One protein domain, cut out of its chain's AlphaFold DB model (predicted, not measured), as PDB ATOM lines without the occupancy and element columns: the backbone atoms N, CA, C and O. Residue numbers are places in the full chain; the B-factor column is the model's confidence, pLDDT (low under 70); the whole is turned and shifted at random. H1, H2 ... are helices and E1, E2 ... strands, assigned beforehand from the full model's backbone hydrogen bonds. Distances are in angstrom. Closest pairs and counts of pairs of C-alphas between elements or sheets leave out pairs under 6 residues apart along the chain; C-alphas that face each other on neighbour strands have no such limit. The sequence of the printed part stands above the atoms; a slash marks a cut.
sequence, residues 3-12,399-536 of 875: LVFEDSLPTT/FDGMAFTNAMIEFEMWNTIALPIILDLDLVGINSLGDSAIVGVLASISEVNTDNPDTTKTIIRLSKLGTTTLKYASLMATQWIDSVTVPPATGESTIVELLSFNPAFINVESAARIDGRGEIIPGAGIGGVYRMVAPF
ATOM      1  N   LEU A   3     -10.196 -27.107  39.360       53.31
ATOM      2  CA  LEU A   3      -8.821 -26.722  39.072       53.31
ATOM      3  C   LEU A   3      -8.340 -27.669  37.977       53.31
ATOM      4  O   LEU A   3      -8.346 -28.891  38.156       53.31
ATOM      5  N   VAL A   4      -8.052 -27.084  36.818       55.81
ATOM      6  CA  VAL A   4      -7.491 -27.773  35.664       55.81
ATOM      7  C   VAL A   4      -6.142 -27.136  35.403       55.81
ATOM      8  O   VAL A   4      -6.082 -25.976  34.998       55.81
ATOM      9  N   PHE A   5      -5.089 -27.895  35.679       58.00
ATOM     10  CA  PHE A   5      -3.735 -27.580  35.245       58.00
ATOM     11  C   PHE A   5      -3.397 -28.549  34.126       58.00
ATOM     12  O   PHE A   5      -3.558 -29.758  34.296       58.00
ATOM     13  N   GLU A   6      -2.997 -28.006  32.986       63.25
ATOM     14  CA  GLU A   6      -2.588 -28.765  31.813       63.25
ATOM     15  C   GLU A   6      -1.228 -28.240  31.379       63.25
ATOM     16  O   GLU A   6      -1.058 -27.030  31.222       63.25
ATOM     17  N   ASP A   7      -0.286 -29.153  31.188       59.12
ATOM     18  CA  ASP A   7       1.004 -28.861  30.580       59.12
ATOM     19  C   ASP A   7       1.507 -30.109  29.835       59.12
ATOM     20  O   ASP A   7       0.968 -31.217  29.975       59.12
ATOM     21  N   SER A   8       2.519 -29.925  28.997       60.22
ATOM     22  CA  SER A   8       3.164 -31.008  28.256       60.22
ATOM     23  C   SER A   8       4.390 -31.521  28.997       60.22
ATOM     24  O   SER A   8       5.190 -30.729  29.490       60.22
ATOM     25  N   LEU A   9       4.577 -32.841  29.012       60.50
ATOM     26  CA  LEU A   9       5.870 -33.413  29.374       60.50
ATOM     27  C   LEU A   9       6.861 -33.173  28.222       60.50
ATOM     28  O   LEU A   9       6.435 -33.145  27.059       60.50
ATOM     29  N   PRO A  10       8.168 -33.018  28.501       55.97
ATOM     30  CA  PRO A  10       9.185 -33.032  27.459       55.97
ATOM     31  C   PRO A  10       9.041 -34.310  26.628       55.97
ATOM     32  O   PRO A  10       8.927 -35.404  27.175       55.97
ATOM     33  N   THR A  11       9.005 -34.181  25.304       56.56
ATOM     34  CA  THR A  11       9.086 -35.348  24.426       56.56
ATOM     35  C   THR A  11      10.545 -35.755  24.316       56.56
ATOM     36  O   THR A  11      11.319 -35.018  23.702       56.56
ATOM     37  N   THR A  12      10.913 -36.902  24.881       58.88
ATOM     38  CA  THR A  12      12.208 -37.525  24.610       58.88
ATOM     39  C   THR A  12      12.030 -38.508  23.456       58.88
ATOM     40  O   THR A  12      11.394 -39.562  23.564       58.88
ATOM     41  N   PHE A 399      -3.621 -22.758  57.389       76.69
ATOM     42  CA  PHE A 399      -4.620 -23.317  56.473       76.69
ATOM     43  C   PHE A 399      -4.629 -24.862  56.406       76.69
ATOM     44  O   PHE A 399      -4.930 -25.438  55.366       76.69
ATOM     45  N   ASP A 400      -4.333 -25.540  57.518       74.81
ATOM     46  CA  ASP A 400      -4.084 -26.995  57.558       74.81
ATOM     47  C   ASP A 400      -5.352 -27.851  57.707       74.81
ATOM     48  O   ASP A 400      -5.345 -29.048  57.436       74.81
ATOM     49  N   GLY A 401      -6.476 -27.268  58.137       75.25
ATOM     50  CA  GLY A 401      -7.731 -28.017  58.305       75.25
ATOM     51  C   GLY A 401      -8.480 -28.284  56.993       75.25
ATOM     52  O   GLY A 401      -9.630 -28.728  57.019       75.25
ATOM     53  N   MET A 402      -7.889 -27.942  55.848       79.94
ATOM     54  CA  MET A 402      -8.502 -28.084  54.536       79.94
ATOM     55  C   MET A 402      -8.022 -29.373  53.863       79.94
ATOM     56  O   MET A 402      -6.860 -29.485  53.497       79.94
ATOM     57  N   ALA A 403      -8.929 -30.326  53.633       81.44
ATOM     58  CA  ALA A 403      -8.587 -31.585  52.975       81.44
ATOM     59  C   ALA A 403      -9.328 -31.757  51.648       81.44
ATOM     60  O   ALA A 403     -10.561 -31.681  51.576       81.44
ATOM     61  N   PHE A 404      -8.587 -32.068  50.588       79.75
ATOM     62  CA  PHE A 404      -9.185 -32.534  49.344       79.75
ATOM     63  C   PHE A 404      -9.791 -33.919  49.569       79.75
ATOM     64  O   PHE A 404      -9.269 -34.730  50.327       79.75
ATOM     65  N   THR A 405     -10.913 -34.219  48.915       79.06
ATOM     66  CA  THR A 405     -11.581 -35.524  49.101       79.06
ATOM     67  C   THR A 405     -11.603 -36.386  47.847       79.06
ATOM     68  O   THR A 405     -11.759 -37.609  47.925       79.06
ATOM     69  N   ASN A 406     -11.426 -35.762  46.682       78.31
ATOM     70  CA  ASN A 406     -11.541 -36.435  45.396       78.31
ATOM     71  C   ASN A 406     -10.621 -35.831  44.324       78.31
ATOM     72  O   ASN A 406     -10.978 -35.802  43.147       78.31
ATOM     73  N   ALA A 407      -9.454 -35.318  44.728       82.12
ATOM     74  CA  ALA A 407      -8.449 -34.858  43.780       82.12
ATOM     75  C   ALA A 407      -7.944 -36.029  42.922       82.12
ATOM     76  O   ALA A 407      -7.737 -37.142  43.417       82.12
ATOM     77  N   MET A 408      -7.773 -35.766  41.629       84.38
ATOM     78  CA  MET A 408      -7.297 -36.734  40.652       84.38
ATOM     79  C   MET A 408      -6.263 -36.070  39.746       84.38
ATOM     80  O   MET A 408      -6.487 -34.969  39.247       84.38
ATOM     81  N   ILE A 409      -5.146 -36.747  39.500       84.94
ATOM     82  CA  ILE A 409      -4.168 -36.335  38.485       84.94
ATOM     83  C   ILE A 409      -4.105 -37.431  37.439       84.94
ATOM     84  O   ILE A 409      -4.026 -38.603  37.795       84.94
ATOM     85  N   GLU A 410      -4.174 -37.064  36.165       87.25
ATOM     86  CA  GLU A 410      -4.006 -37.987  35.050       87.25
ATOM     87  C   GLU A 410      -2.810 -37.561  34.203       87.25
ATOM     88  O   GLU A 410      -2.785 -36.452  33.676       87.25
ATOM     89  N   PHE A 411      -1.851 -38.463  34.034       83.25
ATOM     90  CA  PHE A 411      -0.805 -38.361  33.025       83.25
ATOM     91  C   PHE A 411      -1.238 -39.201  31.827       83.25
ATOM     92  O   PHE A 411      -1.489 -40.397  31.969       83.25
ATOM     93  N   GLU A 412      -1.362 -38.584  30.657       86.12
ATOM     94  CA  GLU A 412      -1.559 -39.282  29.393       86.12
ATOM     95  C   GLU A 412      -0.206 -39.414  28.691       86.12
ATOM     96  O   GLU A 412       0.322 -38.458  28.133       86.12
ATOM     97  N   MET A 413       0.339 -40.624  28.731       83.81
ATOM     98  CA  MET A 413       1.608 -40.994  28.119       83.81
ATOM     99  C   MET A 413       1.360 -41.598  26.737       83.81
ATOM    100  O   MET A 413       0.490 -42.463  26.571       83.81
ATOM    101  N   TRP A 414       2.154 -41.194  25.756       85.00
ATOM    102  CA  TRP A 414       2.187 -41.748  24.408       85.00
ATOM    103  C   TRP A 414       3.502 -42.489  24.204       85.00
ATOM    104  O   TRP A 414       4.570 -41.958  24.506       85.00
ATOM    105  N   ASN A 415       3.420 -43.712  23.684       80.69
ATOM    106  CA  ASN A 415       4.592 -44.547  23.454       80.69
ATOM    107  C   ASN A 415       4.613 -45.087  22.021       80.69
ATOM    108  O   ASN A 415       3.628 -45.656  21.539       80.69
ATOM    109  N   THR A 416       5.755 -44.912  21.358       76.50
ATOM    110  CA  THR A 416       6.067 -45.503  20.045       76.50
ATOM    111  C   THR A 416       7.229 -46.499  20.097       76.50
ATOM    112  O   THR A 416       7.538 -47.120  19.085       76.50
ATOM    113  N   ILE A 417       7.830 -46.703  21.271       73.88
ATOM    114  CA  ILE A 417       8.928 -47.641  21.497       73.88
ATOM    115  C   ILE A 417       8.338 -49.035  21.755       73.88
ATOM    116  O   ILE A 417       7.481 -49.224  22.624       73.88
ATOM    117  N   ALA A 418       8.807 -50.032  21.007       72.44
ATOM    118  CA  ALA A 418       8.378 -51.427  21.121       72.44
ATOM    119  C   ALA A 418       9.127 -52.197  22.233       72.44
ATOM    120  O   ALA A 418       9.431 -53.375  22.071       72.44
ATOM    121  N   LEU A 419       9.430 -51.523  23.349       74.38
ATOM    122  CA  LEU A 419      10.121 -52.077  24.517       74.38
ATOM    123  C   LEU A 419       9.300 -51.845  25.791       74.38
ATOM    124  O   LEU A 419       8.555 -50.860  25.857       74.38
ATOM    125  N   PRO A 420       9.429 -52.712  26.810       74.75
ATOM    126  CA  PRO A 420       8.869 -52.461  28.130       74.75
ATOM    127  C   PRO A 420       9.449 -51.181  28.746       74.75
ATOM    128  O   PRO A 420      10.653 -51.063  28.963       74.75
ATOM    129  N   ILE A 421       8.576 -50.227  29.076       78.00
ATOM    130  CA  ILE A 421       8.959 -48.987  29.761       78.00
ATOM    131  C   ILE A 421       8.301 -48.954  31.133       78.00
ATOM    132  O   ILE A 421       7.090 -49.169  31.265       78.00
ATOM    133  N   ILE A 422       9.098 -48.656  32.150       82.56
ATOM    134  CA  ILE A 422       8.636 -48.378  33.505       82.56
ATOM    135  C   ILE A 422       8.927 -46.909  33.789       82.56
ATOM    136  O   ILE A 422      10.075 -46.481  33.735       82.56
ATOM    137  N   LEU A 423       7.875 -46.150  34.075       82.19
ATOM    138  CA  LEU A 423       7.987 -44.801  34.605       82.19
ATOM    139  C   LEU A 423       8.068 -44.885  36.126       82.19
ATOM    140  O   LEU A 423       7.194 -45.502  36.746       82.19
ATOM    141  N   ASP A 424       9.093 -44.254  36.679       84.56
ATOM    142  CA  ASP A 424       9.273 -44.017  38.103       84.56
ATOM    143  C   ASP A 424       9.164 -42.508  38.354       84.56
ATOM    144  O   ASP A 424       9.814 -41.709  37.679       84.56
ATOM    145  N   LEU A 425       8.259 -42.099  39.235       83.56
ATOM    146  CA  LEU A 425       7.922 -40.697  39.463       83.56
ATOM    147  C   LEU A 425       7.579 -40.492  40.936       83.56
ATOM    148  O   LEU A 425       6.600 -41.044  41.429       83.56
ATOM    149  N   ASP A 426       8.316 -39.608  41.593       87.19
ATOM    150  CA  ASP A 426       8.082 -39.188  42.965       87.19
ATOM    151  C   ASP A 426       7.599 -37.736  42.997       87.19
ATOM    152  O   ASP A 426       8.233 -36.814  42.477       87.19
ATOM    153  N   LEU A 427       6.441 -37.519  43.628       87.62
ATOM    154  CA  LEU A 427       5.947 -36.181  43.956       87.62
ATOM    155  C   LEU A 427       6.216 -35.915  45.434       87.62
ATOM    156  O   LEU A 427       5.557 -36.502  46.293       87.62
ATOM    157  N   VAL A 428       7.148 -35.016  45.732       89.44
ATOM    158  CA  VAL A 428       7.552 -34.657  47.096       89.44
ATOM    159  C   VAL A 428       6.977 -33.288  47.447       89.44
ATOM    160  O   VAL A 428       7.446 -32.256  46.975       89.44
ATOM    161  N   GLY A 429       5.934 -33.269  48.272       86.56
ATOM    162  CA  GLY A 429       5.327 -32.047  48.791       86.56
ATOM    163  C   GLY A 429       5.973 -31.630  50.107       86.56
ATOM    164  O   GLY A 429       6.043 -32.446  51.023       86.56
ATOM    165  N   ILE A 430       6.397 -30.371  50.224       83.62
ATOM    166  CA  ILE A 430       6.985 -29.797  51.448       83.62
ATOM    167  C   ILE A 430       6.081 -28.670  51.953       83.62
ATOM    168  O   ILE A 430       5.764 -27.755  51.191       83.62
ATOM    169  N   ASN A 431       5.645 -28.720  53.215       79.25
ATOM    170  CA  ASN A 431       4.781 -27.685  53.803       79.25
ATOM    171  C   ASN A 431       5.589 -26.510  54.391       79.25
ATOM    172  O   ASN A 431       6.818 -26.527  54.434       79.25
ATOM    173  N   SER A 432       4.896 -25.479  54.886       69.62
ATOM    174  CA  SER A 432       5.533 -24.293  55.484       69.62
ATOM    175  C   SER A 432       6.324 -24.566  56.772       69.62
ATOM    176  O   SER A 432       7.061 -23.691  57.216       69.62
ATOM    177  N   LEU A 433       6.157 -25.741  57.388       69.12
ATOM    178  CA  LEU A 433       6.888 -26.173  58.585       69.12
ATOM    179  C   LEU A 433       8.129 -27.015  58.243       69.12
ATOM    180  O   LEU A 433       8.922 -27.316  59.132       69.12
ATOM    181  N   GLY A 434       8.317 -27.371  56.967       70.25
ATOM    182  CA  GLY A 434       9.421 -28.207  56.492       70.25
ATOM    183  C   GLY A 434       9.161 -29.714  56.565       70.25
ATOM    184  O   GLY A 434      10.058 -30.495  56.249       70.25
ATOM    185  N   ASP A 435       7.954 -30.141  56.946       81.31
ATOM    186  CA  ASP A 435       7.558 -31.547  56.860       81.31
ATOM    187  C   ASP A 435       7.353 -31.940  55.385       81.31
ATOM    188  O   ASP A 435       7.032 -31.090  54.546       81.31
ATOM    189  N   SER A 436       7.474 -33.234  55.071       88.38
ATOM    190  CA  SER A 436       7.299 -33.747  53.705       88.38
ATOM    191  C   SER A 436       6.272 -34.875  53.596       88.38
ATOM    192  O   SER A 436       6.112 -35.690  54.507       88.38
ATOM    193  N   ALA A 437       5.597 -34.931  52.449       90.38
ATOM    194  CA  ALA A 437       4.739 -36.028  52.018       90.38
ATOM    195  C   ALA A 437       5.140 -36.455  50.601       90.38
ATOM    196  O   ALA A 437       5.351 -35.603  49.741       90.38
ATOM    197  N   ILE A 438       5.233 -37.763  50.352       92.25
ATOM    198  CA  ILE A 438       5.726 -38.316  49.080       92.25
ATOM    199  C   ILE A 438       4.633 -39.160  48.434       92.25
ATOM    200  O   ILE A 438       4.033 -40.000  49.105       92.25
ATOM    201  N   VAL A 439       4.376 -38.961  47.142       91.88
ATOM    202  CA  VAL A 439       3.535 -39.845  46.321       91.88
ATOM    203  C   VAL A 439       4.438 -40.551  45.321       91.88
ATOM    204  O   VAL A 439       4.834 -39.935  44.333       91.88
ATOM    205  N   GLY A 440       4.719 -41.827  45.580       90.00
ATOM    206  CA  GLY A 440       5.470 -42.683  44.669       90.00
ATOM    207  C   GLY A 440       4.593 -43.230  43.545       90.00
ATOM    208  O   GLY A 440       3.451 -43.670  43.752       90.00
ATOM    209  N   VAL A 441       5.106 -43.186  42.321       88.38
ATOM    210  CA  VAL A 441       4.397 -43.589  41.106       88.38
ATOM    211  C   VAL A 441       5.292 -44.499  40.280       88.38
ATOM    212  O   VAL A 441       6.074 -44.051  39.454       88.38
ATOM    213  N   LEU A 442       5.071 -45.804  40.428       87.62
ATOM    214  CA  LEU A 442       5.681 -46.813  39.572       87.62
ATOM    215  C   LEU A 442       4.646 -47.349  38.576       87.62
ATOM    216  O   LEU A 442       3.705 -48.058  38.953       87.62
ATOM    217  N   ALA A 443       4.795 -47.014  37.296       87.31
ATOM    218  CA  ALA A 443       3.823 -47.353  36.260       87.31
ATOM    219  C   ALA A 443       4.479 -47.971  35.023       87.31
ATOM    220  O   ALA A 443       5.343 -47.377  34.392       87.31
ATOM    221  N   SER A 444       3.998 -49.148  34.608       88.06
ATOM    222  CA  SER A 444       4.389 -49.719  33.314       88.06
ATOM    223  C   SER A 444       3.598 -49.080  32.172       88.06
ATOM    224  O   SER A 444       2.369 -48.991  32.223       88.06
ATOM    225  N   ILE A 445       4.291 -48.667  31.120       85.75
ATOM    226  CA  ILE A 445       3.691 -48.071  29.925       85.75
ATOM    227  C   ILE A 445       3.248 -49.186  28.967       85.75
ATOM    228  O   ILE A 445       3.749 -50.311  29.006       85.75
ATOM    229  N   SER A 446       2.224 -48.921  28.158       85.62
ATOM    230  CA  SER A 446       1.780 -49.841  27.111       85.62
ATOM    231  C   SER A 446       2.873 -50.024  26.059       85.62
ATOM    232  O   SER A 446       3.399 -49.048  25.531       85.62
ATOM    233  N   GLU A 447       3.172 -51.277  25.733       78.56
ATOM    234  CA  GLU A 447       4.099 -51.648  24.663       78.56
ATOM    235  C   GLU A 447       3.414 -51.544  23.297       78.56
ATOM    236  O   GLU A 447       2.214 -51.818  23.166       78.56
ATOM    237  N   VAL A 448       4.180 -51.157  22.276       76.00
ATOM    238  CA  VAL A 448       3.722 -51.131  20.884       76.00
ATOM    239  C   VAL A 448       3.674 -52.551  20.320       76.00
ATOM    240  O   VAL A 448       4.576 -53.353  20.541       76.00
ATOM    241  N   ASN A 449       2.626 -52.865  19.557       68.88
ATOM    242  CA  ASN A 449       2.546 -54.136  18.844       68.88
ATOM    243  C   ASN A 449       3.538 -54.151  17.666       68.88
ATOM    244  O   ASN A 449       3.417 -53.343  16.745       68.88
ATOM    245  N   THR A 450       4.474 -55.101  17.674       62.72
ATOM    246  CA  THR A 450       5.515 -55.262  16.647       62.72
ATOM    247  C   THR A 450       4.971 -55.657  15.268       62.72
ATOM    248  O   THR A 450       5.598 -55.348  14.259       62.72
ATOM    249  N   ASP A 451       3.779 -56.261  15.188       58.41
ATOM    250  CA  ASP A 451       3.142 -56.640  13.917       58.41
ATOM    251  C   ASP A 451       2.448 -55.454  13.210       58.41
ATOM    252  O   ASP A 451       2.166 -55.517  12.010       58.41
ATOM    253  N   ASN A 452       2.126 -54.378  13.943       61.69
ATOM    254  CA  ASN A 452       1.511 -53.158  13.410       61.69
ATOM    255  C   ASN A 452       1.846 -51.957  14.319       61.69
ATOM    256  O   ASN A 452       1.070 -51.672  15.239       61.69
ATOM    257  N   PRO A 453       2.976 -51.267  14.077       62.19
ATOM    258  CA  PRO A 453       3.459 -50.204  14.946       62.19
ATOM    259  C   PRO A 453       2.548 -48.973  14.847       62.19
ATOM    260  O   PRO A 453       2.637 -48.182  13.910       62.19
ATOM    261  N   ASP A 454       1.641 -48.834  15.811       72.44
ATOM    262  CA  ASP A 454       0.806 -47.650  16.028       72.44
ATOM    263  C   ASP A 454       1.139 -47.054  17.403       72.44
ATOM    264  O   ASP A 454       1.517 -47.780  18.327       72.44
ATOM    265  N   THR A 455       1.007 -45.736  17.557       82.94
ATOM    266  CA  THR A 455       1.285 -45.063  18.831       82.94
ATOM    267  C   THR A 455       0.300 -45.547  19.891       82.94
ATOM    268  O   THR A 455      -0.921 -45.406  19.748       82.94
ATOM    269  N   THR A 456       0.823 -46.094  20.983       86.25
ATOM    270  CA  THR A 456       0.018 -46.559  22.115       86.25
ATOM    271  C   THR A 456      -0.180 -45.450  23.137       86.25
ATOM    272  O   THR A 456       0.562 -44.469  23.177       86.25
ATOM    273  N   LYS A 457      -1.222 -45.592  23.961       88.56
ATOM    274  CA  LYS A 457      -1.595 -44.612  24.986       88.56
ATOM    275  C   LYS A 457      -1.657 -45.289  26.346       88.56
ATOM    276  O   LYS A 457      -2.253 -46.357  26.480       88.56
ATOM    277  N   THR A 458      -1.113 -44.642  27.365       89.88
ATOM    278  CA  THR A 458      -1.236 -45.064  28.763       89.88
ATOM    279  C   THR A 458      -1.748 -43.900  29.592       89.88
ATOM    280  O   THR A 458      -1.223 -42.801  29.487       89.88
ATOM    281  N   ILE A 459      -2.773 -44.124  30.413       89.56
ATOM    282  CA  ILE A 459      -3.233 -43.130  31.387       89.56
ATOM    283  C   ILE A 459      -2.779 -43.581  32.770       89.56
ATOM    284  O   ILE A 459      -3.209 -44.636  33.238       89.56
ATOM    285  N   ILE A 460      -1.942 -42.782  33.423       90.38
ATOM    286  CA  ILE A 460      -1.535 -42.966  34.818       90.38
ATOM    287  C   ILE A 460      -2.382 -42.019  35.655       90.38
ATOM    288  O   ILE A 460      -2.284 -40.804  35.531       90.38
ATOM    289  N   ARG A 461      -3.256 -42.574  36.486       91.56
ATOM    290  CA  ARG A 461      -4.214 -41.828  37.297       91.56
ATOM    291  C   ARG A 461      -3.866 -41.941  38.771       91.56
ATOM    292  O   ARG A 461      -4.055 -42.999  39.367       91.56
ATOM    293  N   LEU A 462      -3.463 -40.832  39.374       92.06
ATOM    294  CA  LEU A 462      -3.309 -40.709  40.819       92.06
ATOM    295  C   LEU A 462      -4.657 -40.345  41.440       92.06
ATOM    296  O   LEU A 462      -5.358 -39.453  40.955       92.06
ATOM    297  N   SER A 463      -5.046 -41.042  42.504       90.81
ATOM    298  CA  SER A 463      -6.309 -40.809  43.214       90.81
ATOM    299  C   SER A 463      -6.216 -41.254  44.676       90.81
ATOM    300  O   SER A 463      -5.200 -41.791  45.110       90.81
ATOM    301  N   LYS A 464      -7.318 -41.139  45.429       88.62
ATOM    302  CA  LYS A 464      -7.431 -41.699  46.791       88.62
ATOM    303  C   LYS A 464      -7.234 -43.220  46.889       88.62
ATOM    304  O   LYS A 464      -7.152 -43.747  47.990       88.62
ATOM    305  N   LEU A 465      -7.273 -43.939  45.765       89.56
ATOM    306  CA  LEU A 465      -7.048 -45.388  45.720       89.56
ATOM    307  C   LEU A 465      -5.567 -45.746  45.493       89.56
ATOM    308  O   LEU A 465      -5.242 -46.929  45.478       89.56
ATOM    309  N   GLY A 466      -4.701 -44.746  45.298       91.00
ATOM    310  CA  GLY A 466      -3.329 -44.903  44.817       91.00
ATOM    311  C   GLY A 466      -3.211 -44.617  43.318       91.00
ATOM    312  O   GLY A 466      -3.989 -43.832  42.756       91.00
ATOM    313  N   THR A 467      -2.255 -45.281  42.678       93.50
ATOM    314  CA  THR A 467      -1.890 -45.108  41.267       93.50
ATOM    315  C   THR A 467      -2.605 -46.148  40.414       93.50
ATOM    316  O   THR A 467      -2.443 -47.349  40.606       93.50
ATOM    317  N   THR A 468      -3.428 -45.705  39.466       93.69
ATOM    318  CA  THR A 468      -4.104 -46.575  38.494       93.69
ATOM    319  C   THR A 468      -3.524 -46.376  37.106       93.69
ATOM    320  O   THR A 468      -3.651 -45.296  36.542       93.69
ATOM    321  N   THR A 469      -2.973 -47.427  36.517       93.06
ATOM    322  CA  THR A 469      -2.440 -47.414  35.154       93.06
ATOM    323  C   THR A 469      -3.440 -48.070  34.210       93.06
ATOM    324  O   THR A 469      -3.897 -49.183  34.462       93.06
ATOM    325  N   LEU A 470      -3.801 -47.378  33.130       92.44
ATOM    326  CA  LEU A 470      -4.726 -47.834  32.089       92.44
ATOM    327  C   LEU A 470      -3.991 -47.880  30.750       92.44
ATOM    328  O   LEU A 470      -3.605 -46.832  30.234       92.44
ATOM    329  N   LYS A 471      -3.836 -49.065  30.164       91.75
ATOM    330  CA  LYS A 471      -3.127 -49.253  28.888       91.75
ATOM    331  C   LYS A 471      -4.112 -49.344  27.730       91.75
ATOM    332  O   LYS A 471      -5.124 -50.039  27.829       91.75
ATOM    333  N   TYR A 472      -3.820 -48.675  26.621       89.81
ATOM    334  CA  TYR A 472      -4.651 -48.638  25.419       89.81
ATOM    335  C   TYR A 472      -3.841 -49.071  24.198       89.81
ATOM    336  O   TYR A 472      -2.719 -48.616  23.993       89.81
ATOM    337  N   ALA A 473      -4.464 -49.880  23.338       84.31
ATOM    338  CA  ALA A 473      -3.827 -50.411  22.133       84.31
ATOM    339  C   ALA A 473      -3.486 -49.347  21.067       84.31
ATOM    340  O   ALA A 473      -2.681 -49.625  20.190       84.31
ATOM    341  N   SER A 474      -4.107 -48.160  21.109       84.69
ATOM    342  CA  SER A 474      -3.757 -47.020  20.250       84.69
ATOM    343  C   SER A 474      -4.233 -45.687  20.843       84.69
ATOM    344  O   SER A 474      -5.095 -45.667  21.730       84.69
ATOM    345  N   LEU A 475      -3.732 -44.558  20.322       81.12
ATOM    346  CA  LEU A 475      -4.158 -43.200  20.715       81.12
ATOM    347  C   LEU A 475      -5.684 -43.007  20.654       81.12
ATOM    348  O   LEU A 475      -6.291 -42.443  21.570       81.12
ATOM    349  N   MET A 476      -6.320 -43.522  19.598       81.88
ATOM    350  CA  MET A 476      -7.757 -43.353  19.333       81.88
ATOM    351  C   MET A 476      -8.638 -44.392  20.040       81.88
ATOM    352  O   MET A 476      -9.867 -44.320  19.955       81.88
ATOM    353  N   ALA A 477      -8.045 -45.365  20.737       83.62
ATOM    354  CA  ALA A 477      -8.805 -46.369  21.467       83.62
ATOM    355  C   ALA A 477      -9.584 -45.730  22.631       83.62
ATOM    356  O   ALA A 477      -9.060 -44.927  23.412       83.62
ATOM    357  N   THR A 478     -10.856 -46.113  22.749       83.56
ATOM    358  CA  THR A 478     -11.788 -45.633  23.783       83.56
ATOM    359  C   THR A 478     -11.945 -46.607  24.952       83.56
ATOM    360  O   THR A 478     -12.566 -46.260  25.952       83.56
ATOM    361  N   GLN A 479     -11.389 -47.817  24.840       86.69
ATOM    362  CA  GLN A 479     -11.376 -48.838  25.886       86.69
ATOM    363  C   GLN A 479      -9.939 -49.268  26.165       86.69
ATOM    364  O   GLN A 479      -9.155 -49.441  25.230       86.69
ATOM    365  N   TRP A 480      -9.610 -49.428  27.446       88.44
ATOM    366  CA  TRP A 480      -8.323 -49.965  27.868       88.44
ATOM    367  C   TRP A 480      -8.279 -51.480  27.640       88.44
ATOM    368  O   TRP A 480      -9.304 -52.163  27.702       88.44
ATOM    369  N   ILE A 481      -7.084 -51.994  27.376       89.69
ATOM    370  CA  ILE A 481      -6.800 -53.427  27.227       89.69
ATOM    371  C   ILE A 481      -6.291 -54.048  28.529       89.69
ATOM    372  O   ILE A 481      -6.489 -55.238  28.751       89.69
ATOM    373  N   ASP A 482      -5.687 -53.234  29.393       90.25
ATOM    374  CA  ASP A 482      -5.163 -53.641  30.692       90.25
ATOM    375  C   ASP A 482      -5.315 -52.499  31.704       90.25
ATOM    376  O   ASP A 482      -5.317 -51.315  31.340       90.25
ATOM    377  N   SER A 483      -5.507 -52.859  32.970       93.00
ATOM    378  CA  SER A 483      -5.666 -51.918  34.072       93.00
ATOM    379  C   SER A 483      -5.153 -52.513  35.374       93.00
ATOM    380  O   SER A 483      -5.586 -53.587  35.794       93.00
ATOM    381  N   VAL A 484      -4.294 -51.758  36.052       93.50
ATOM    382  CA  VAL A 484      -3.781 -52.094  37.381       93.50
ATOM    383  C   VAL A 484      -3.922 -50.891  38.304       93.50
ATOM    384  O   VAL A 484      -3.657 -49.765  37.896       93.50
ATOM    385  N   THR A 485      -4.346 -51.126  39.545       92.94
ATOM    386  CA  THR A 485      -4.333 -50.115  40.608       92.94
ATOM    387  C   THR A 485      -3.405 -50.589  41.712       92.94
ATOM    388  O   THR A 485      -3.616 -51.663  42.277       92.94
ATOM    389  N   VAL A 486      -2.396 -49.780  42.016       91.81
ATOM    390  CA  VAL A 486      -1.400 -50.021  43.056       91.81
ATOM    391  C   VAL A 486      -1.649 -49.019  44.191       91.81
ATOM    392  O   VAL A 486      -1.657 -47.812  43.935       91.81
ATOM    393  N   PRO A 487      -1.921 -49.478  45.428       92.38
ATOM    394  CA  PRO A 487      -2.017 -48.581  46.579       92.38
ATOM    395  C   PRO A 487      -0.631 -48.003  46.932       92.38
ATOM    396  O   PRO A 487       0.368 -48.629  46.580       92.38
ATOM    397  N   PRO A 488      -0.554 -46.866  47.652       91.44
ATOM    398  CA  PRO A 488       0.725 -46.302  48.102       91.44
ATOM    399  C   PRO A 488       1.541 -47.305  48.927       91.44
ATOM    400  O   PRO A 488       0.963 -48.110  49.674       91.44
ATOM    401  N   ALA A 489       2.869 -47.263  48.813       90.38
ATOM    402  CA  ALA A 489       3.747 -48.109  49.612       90.38
ATOM    403  C   ALA A 489       3.791 -47.669  51.089       90.38
ATOM    404  O   ALA A 489       3.210 -46.668  51.509       90.38
ATOM    405  N   THR A 490       4.476 -48.450  51.929       88.56
ATOM    406  CA  THR A 490       4.621 -48.099  53.352       88.56
ATOM    407  C   THR A 490       5.485 -46.847  53.496       88.56
ATOM    408  O   THR A 490       6.674 -46.904  53.207       88.56
ATOM    409  N   GLY A 491       4.899 -45.756  53.996       86.88
ATOM    410  CA  GLY A 491       5.573 -44.458  54.138       86.88
ATOM    411  C   GLY A 491       5.231 -43.452  53.035       86.88
ATOM    412  O   GLY A 491       5.565 -42.283  53.179       86.88
ATOM    413  N   GLU A 492       4.519 -43.877  51.991       91.81
ATOM    414  CA  GLU A 492       4.021 -43.005  50.925       91.81
ATOM    415  C   GLU A 492       2.573 -42.571  51.174       91.81
ATOM    416  O   GLU A 492       1.820 -43.187  51.932       91.81
ATOM    417  N   SER A 493       2.186 -41.498  50.496       91.88
ATOM    418  CA  SER A 493       0.867 -40.878  50.526       91.88
ATOM    419  C   SER A 493       0.148 -41.050  49.188       91.88
ATOM    420  O   SER A 493       0.745 -41.256  48.134       91.88
ATOM    421  N   THR A 494      -1.174 -40.933  49.206       92.88
ATOM    422  CA  THR A 494      -1.969 -40.695  47.996       92.88
ATOM    423  C   THR A 494      -1.859 -39.237  47.559       92.88
ATOM    424  O   THR A 494      -1.588 -38.350  48.366       92.88
ATOM    425  N   ILE A 495      -2.192 -38.939  46.299       88.94
ATOM    426  CA  ILE A 495      -2.261 -37.543  45.837       88.94
ATOM    427  C   ILE A 495      -3.263 -36.692  46.633       88.94
ATOM    428  O   ILE A 495      -3.099 -35.485  46.772       88.94
ATOM    429  N   VAL A 496      -4.306 -37.324  47.177       87.88
ATOM    430  CA  VAL A 496      -5.293 -36.643  48.017       87.88
ATOM    431  C   VAL A 496      -4.672 -36.235  49.348       87.88
ATOM    432  O   VAL A 496      -4.909 -35.120  49.802       87.88
ATOM    433  N   GLU A 497      -3.860 -37.101  49.950       88.94
ATOM    434  CA  GLU A 497      -3.124 -36.800  51.179       88.94
ATOM    435  C   GLU A 497      -2.033 -35.757  50.932       88.94
ATOM    436  O   GLU A 497      -1.972 -34.796  51.687       88.94
ATOM    437  N   LEU A 498      -1.268 -35.859  49.838       88.56
ATOM    438  CA  LEU A 498      -0.253 -34.859  49.488       88.56
ATOM    439  C   LEU A 498      -0.855 -33.470  49.251       88.56
ATOM    440  O   LEU A 498      -0.305 -32.484  49.716       88.56
ATOM    441  N   LEU A 499      -2.001 -33.355  48.576       83.69
ATOM    442  CA  LEU A 499      -2.650 -32.049  48.408       83.69
ATOM    443  C   LEU A 499      -3.325 -31.559  49.699       83.69
ATOM    444  O   LEU A 499      -3.390 -30.357  49.934       83.69
ATOM    445  N   SER A 500      -3.814 -32.472  50.546       84.00
ATOM    446  CA  SER A 500      -4.373 -32.131  51.868       84.00
ATOM    447  C   SER A 500      -3.295 -31.803  52.903       84.00
ATOM    448  O   SER A 500      -3.601 -31.231  53.940       84.00
ATOM    449  N   PHE A 501      -2.040 -32.148  52.617       81.81
ATOM    450  CA  PHE A 501      -0.864 -31.743  53.377       81.81
ATOM    451  C   PHE A 501      -0.501 -30.262  53.158       81.81
ATOM    452  O   PHE A 501       0.360 -29.733  53.855       81.81
ATOM    453  N   ASN A 502      -1.184 -29.587  52.223       78.25
ATOM    454  CA  ASN A 502      -1.030 -28.162  51.934       78.25
ATOM    455  C   ASN A 502       0.443 -27.755  51.671       78.25
ATOM    456  O   ASN A 502       0.990 -26.895  52.367       78.25
ATOM    457  N   PRO A 503       1.117 -28.402  50.698       81.94
ATOM    458  CA  PRO A 503       2.521 -28.148  50.418       81.94
ATOM    459  C   PRO A 503       2.724 -26.717  49.903       81.94
ATOM    460  O   PRO A 503       1.972 -26.238  49.059       81.94
ATOM    461  N   ALA A 504       3.768 -26.046  50.384       77.81
ATOM    462  CA  ALA A 504       4.234 -24.777  49.832       77.81
ATOM    463  C   ALA A 504       4.953 -24.989  48.487       77.81
ATOM    464  O   ALA A 504       4.852 -24.149  47.592       77.81
ATOM    465  N   PHE A 505       5.633 -26.130  48.340       79.38
ATOM    466  CA  PHE A 505       6.335 -26.537  47.124       79.38
ATOM    467  C   PHE A 505       6.088 -28.018  46.840       79.38
ATOM    468  O   PHE A 505       5.990 -28.823  47.770       79.38
ATOM    469  N   ILE A 506       5.998 -28.378  45.560       80.44
ATOM    470  CA  ILE A 506       5.989 -29.769  45.100       80.44
ATOM    471  C   ILE A 506       7.195 -29.963  44.187       80.44
ATOM    472  O   ILE A 506       7.271 -29.351  43.120       80.44
ATOM    473  N   ASN A 507       8.100 -30.842  44.601       81.69
ATOM    474  CA  ASN A 507       9.196 -31.317  43.773       81.69
ATOM    475  C   ASN A 507       8.744 -32.562  43.019       81.69
ATOM    476  O   ASN A 507       8.133 -33.465  43.593       81.69
ATOM    477  N   VAL A 508       9.029 -32.583  41.726       79.69
ATOM    478  CA  VAL A 508       8.744 -33.697  40.834       79.69
ATOM    479  C   VAL A 508      10.075 -34.304  40.433       79.69
ATOM    480  O   VAL A 508      10.843 -33.684  39.694       79.69
ATOM    481  N   GLU A 509      10.333 -35.505  40.929       79.88
ATOM    482  CA  GLU A 509      11.494 -36.320  40.586       79.88
ATOM    483  C   GLU A 509      11.007 -37.453  39.685       79.88
ATOM    484  O   GLU A 509      10.008 -38.100  39.988       79.88
ATOM    485  N   SER A 510      11.643 -37.671  38.535       72.62
ATOM    486  CA  SER A 510      11.180 -38.694  37.597       72.62
ATOM    487  C   SER A 510      12.321 -39.346  36.842       72.62
ATOM    488  O   SER A 510      13.245 -38.664  36.404       72.62
ATOM    489  N   ALA A 511      12.197 -40.645  36.606       69.50
ATOM    490  CA  ALA A 511      13.075 -41.428  35.754       69.50
ATOM    491  C   ALA A 511      12.243 -42.369  34.872       69.50
ATOM    492  O   ALA A 511      11.220 -42.918  35.291       69.50
ATOM    493  N   ALA A 512      12.678 -42.576  33.634       69.88
ATOM    494  CA  ALA A 512      12.147 -43.623  32.772       69.88
ATOM    495  C   ALA A 512      13.188 -44.731  32.634       69.88
ATOM    496  O   ALA A 512      14.322 -44.511  32.210       69.88
ATOM    497  N   ARG A 513      12.779 -45.958  32.960       71.25
ATOM    498  CA  ARG A 513      13.579 -47.156  32.714       71.25
ATOM    499  C   ARG A 513      13.033 -47.876  31.492       71.25
ATOM    500  O   ARG A 513      11.896 -48.357  31.518       71.25
ATOM    501  N   ILE A 514      13.847 -47.971  30.447       70.94
ATOM    502  CA  ILE A 514      13.551 -48.765  29.254       70.94
ATOM    503  C   ILE A 514      14.259 -50.109  29.437       70.94
ATOM    504  O   ILE A 514      15.482 -50.206  29.348       70.94
ATOM    505  N   ASP A 515      13.488 -51.146  29.764       64.12
ATOM    506  CA  ASP A 515      14.010 -52.500  29.971       64.12
ATOM    507  C   ASP A 515      14.172 -53.170  28.599       64.12
ATOM    508  O   ASP A 515      13.200 -53.594  27.969       64.12
ATOM    509  N   GLY A 516      15.398 -53.146  28.077       58.03
ATOM    510  CA  GLY A 516      15.676 -53.310  26.653       58.03
ATOM    511  C   GLY A 516      16.215 -54.680  26.265       58.03
ATOM    512  O   GLY A 516      17.386 -54.834  25.934       58.03
ATOM    513  N   ARG A 517      15.320 -55.665  26.189       59.19
ATOM    514  CA  ARG A 517      15.522 -56.843  25.324       59.19
ATOM    515  C   ARG A 517      14.758 -56.674  24.020       59.19
ATOM    516  O   ARG A 517      13.826 -57.424  23.727       59.19
ATOM    517  N   GLY A 518      15.095 -55.636  23.269       56.81
ATOM    518  CA  GLY A 518      14.558 -55.464  21.929       56.81
ATOM    519  C   GLY A 518      15.212 -54.321  21.166       56.81
ATOM    520  O   GLY A 518      15.996 -53.548  21.706       56.81
ATOM    521  N   GLU A 519      14.876 -54.263  19.886       60.56
ATOM    522  CA  GLU A 519      15.532 -53.437  18.881       60.56
ATOM    523  C   GLU A 519      15.125 -51.960  18.989       60.56
ATOM    524  O   GLU A 519      13.949 -51.607  18.859       60.56
ATOM    525  N   ILE A 520      16.107 -51.087  19.213       63.41
ATOM    526  CA  ILE A 520      15.918 -49.634  19.199       63.41
ATOM    527  C   ILE A 520      15.927 -49.136  17.747       63.41
ATOM    528  O   ILE A 520      16.922 -49.284  17.043       63.41
ATOM    529  N   ILE A 521      14.824 -48.518  17.307       63.28
ATOM    530  CA  ILE A 521      14.662 -47.970  15.951       63.28
ATOM    531  C   ILE A 521      14.682 -46.429  16.014       63.28
ATOM    532  O   ILE A 521      13.925 -45.855  16.804       63.28
ATOM    533  N   PRO A 522      15.473 -45.737  15.167       61.59
ATOM    534  CA  PRO A 522      15.537 -44.275  15.143       61.59
ATOM    535  C   PRO A 522      14.172 -43.599  14.944       61.59
ATOM    536  O   PRO A 522      13.402 -43.979  14.058       61.59
ATOM    537  N   GLY A 523      13.895 -42.549  15.724       60.97
ATOM    538  CA  GLY A 523      12.671 -41.744  15.616       60.97
ATOM    539  C   GLY A 523      11.468 -42.276  16.405       60.97
ATOM    540  O   GLY A 523      10.395 -41.668  16.352       60.97
ATOM    541  N   ALA A 524      11.627 -43.376  17.147       67.50
ATOM    542  CA  ALA A 524      10.700 -43.760  18.208       67.50
ATOM    543  C   ALA A 524      10.894 -42.841  19.424       67.50
ATOM    544  O   ALA A 524      11.993 -42.381  19.705       67.50
ATOM    545  N   GLY A 525       9.831 -42.558  20.162       69.38
ATOM    546  CA  GLY A 525       9.879 -41.688  21.330       69.38
ATOM    547  C   GLY A 525       8.792 -41.983  22.347       69.38
ATOM    548  O   GLY A 525       7.762 -42.609  22.043       69.38
ATOM    549  N   ILE A 526       9.042 -41.483  23.552       70.06
ATOM    550  CA  ILE A 526       8.084 -41.407  24.643       70.06
ATOM    551  C   ILE A 526       7.760 -39.934  24.901       70.06
ATOM    552  O   ILE A 526       8.608 -39.046  24.852       70.06
ATOM    553  N   GLY A 527       6.487 -39.645  25.114       70.12
ATOM    554  CA  GLY A 527       6.035 -38.295  25.413       70.12
ATOM    555  C   GLY A 527       4.694 -38.329  26.111       70.12
ATOM    556  O   GLY A 527       4.151 -39.397  26.392       70.12
ATOM    557  N   GLY A 528       4.127 -37.163  26.378       71.38
ATOM    558  CA  GLY A 528       2.805 -37.109  26.973       71.38
ATOM    559  C   GLY A 528       2.373 -35.716  27.375       71.38
ATOM    560  O   GLY A 528       3.092 -34.727  27.235       71.38
ATOM    561  N   VAL A 529       1.165 -35.664  27.903       71.75
ATOM    562  CA  VAL A 529       0.585 -34.483  28.533       71.75
ATOM    563  C   VAL A 529       0.065 -34.890  29.894       71.75
ATOM    564  O   VAL A 529      -0.363 -36.029  30.090       71.75
ATOM    565  N   TYR A 530       0.065 -33.967  30.843       70.38
ATOM    566  CA  TYR A 530      -0.591 -34.210  32.117       70.38
ATOM    567  C   TYR A 530      -1.730 -33.231  32.324       70.38
ATOM    568  O   TYR A 530      -1.721 -32.090  31.861       70.38
ATOM    569  N   ARG A 531      -2.748 -33.720  33.024       71.06
ATOM    570  CA  ARG A 531      -3.922 -32.959  33.407       71.06
ATOM    571  C   ARG A 531      -4.250 -33.244  34.859       71.06
ATOM    572  O   ARG A 531      -4.699 -34.337  35.214       71.06
ATOM    573  N   MET A 532      -4.104 -32.230  35.701       65.38
ATOM    574  CA  MET A 532      -4.681 -32.259  37.039       65.38
ATOM    575  C   MET A 532      -6.171 -31.938  36.946       65.38
ATOM    576  O   MET A 532      -6.584 -30.953  36.338       65.38
ATOM    577  N   VAL A 533      -6.984 -32.773  37.582       65.94
ATOM    578  CA  VAL A 533      -8.427 -32.611  37.727       65.94
ATOM    579  C   VAL A 533      -8.740 -32.629  39.218       65.94
ATOM    580  O   VAL A 533      -9.028 -33.671  39.806       65.94
ATOM    581  N   ALA A 534      -8.718 -31.454  39.840       62.69
ATOM    582  CA  ALA A 534      -9.163 -31.301  41.219       62.69
ATOM    583  C   ALA A 534     -10.575 -30.688  41.233       62.69
ATOM    584  O   ALA A 534     -10.730 -29.472  41.045       62.69
ATOM    585  N   PRO A 535     -11.646 -31.491  41.400       64.94
ATOM    586  CA  PRO A 535     -12.948 -30.928  41.729       64.94
ATOM    587  C   PRO A 535     -12.824 -30.175  43.061       64.94
ATOM    588  O   PRO A 535     -12.287 -30.718  44.025       64.94
ATOM    589  N   PHE A 536     -13.305 -28.924  43.110       64.12
ATOM    590  CA  PHE A 536     -13.412 -28.140  44.349       64.12
ATOM    591  C   PHE A 536     -14.510 -28.751  45.236       64.12
ATOM    592  O   PHE A 536     -15.627 -28.246  45.305       64.12
TER     593      PHE A 536
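AT A GLANCE: This is residues 3 to 12 and 399 to 536 of the 875 residues of an uncharacterized protein of Candidatus Marinimicrobia bacterium (UniProt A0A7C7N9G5). Two antiparallel sheets make a lopsided sandwich: a twisted slab of six strands, with a smaller sheet of three strands, E5, E4 and E9, partly face to face with it and crossed at a moderate angle. The short helix H1 sits at one end, next to both sheets, with the small strand E2 beside it. The printed part has 148 residues, with one named helix and ten named strands in the order E1 E2 E3 E4 E5 E6 E7 E8 H1 E9 E10. The large sheet runs E1, E10, E3, E6, E7, E8, the small one E5, E4, E9, and the class is mostly strand. The whole is compact, with a radius of gyration of the C-alphas of 16.3 A, yet elongated in outline, spanning 54 by 28 by 27 A.

IN THESE COORDINATES: E1, residues 3 to 8, begins at C-alpha 3 (-8.821, -26.722, 39.072). After the cut come E2, residues 402 to 404, and E3, residues 408 to 415, 22.3 A long. E4, residues 421 to 430, is 29.0 A long, and E5, residues 436 to 444, is 26.1 A long. E6 covers residues 456 to 463 and 22.8 A, E7 residues 466 to 472, and E8 residues 482 to 486. H1, residues 495 to 500, is 8.4 A long and begins at C-alpha 495 (-2.261, -37.543, 45.837). E9, residues 505 to 514, is 29.4 A long. E10, residues 525 to 535, is the longest strand by residues, 32.4 A, and ends at C-alpha 535 (-12.948, -30.928, 41.729).

HOW THE PARTS SIT: The large sheet has E1 and E8 as edge strands. E1 and E10 are antiparallel at 172 degrees, with N 532 and O 5 at 2.9 A, within hydrogen-bond range. E10 and E3 stand at 165 degrees, with N 412 and O 529 at 2.8 A. E3 and E6 stand at 162 degrees, with N 411 and O 460 at 2.8 A. E6, E7 and E8 form a meander, each strand the antiparallel neighbour of the one before; N 459 and O 470 are 2.8 A apart, and N 469 and O 484 are 2.8 A apart. In the small sheet E4 and E5 are a hairpin, with N 425 and O 441 at 2.9 A, and E4 pairs with E9, with N 426 and O 509 at 2.8 A. The two sheets form a sandwich, two sheets face to face, the facing parts 10.2 A centre to centre and the best planes 33 degrees apart; the strands of the one stand at 29 degrees to those of the other. The closest C-alphas of E5 and E7 are those of Ala 443 and Thr 469, 6.4 A apart, while E4 and E10 are apart. H1 is on both sheets: its height over the large one is 6.4 A, over none of its strands, and over the small one 8.8 A, where it lies over E5 and runs along the strands, at 12 degrees to E5 on the local plane. Every O i to N i+4 pair in H1 is within hydrogen-bond range. E2 pairs with no named strand; its closest C-alpha to H1 is that of Ala 403, 4.4 A from that of Ser 500.

THE WHOLE: The two C-alphas farthest apart, those of Phe 399 and Asp 451, are 54.6 A apart. Residues 13 to 398 are not printed, and C-alphas 12 and 399 stand 38.7 A apart across the cut. Of the links that are printed whole, E5 to E6, with 11 residues, is long. The mean pLDDT of the printed part is 78.9; 35 residues are under 70, among them residues 3 to 12, 515 to 525 and 532 to 536.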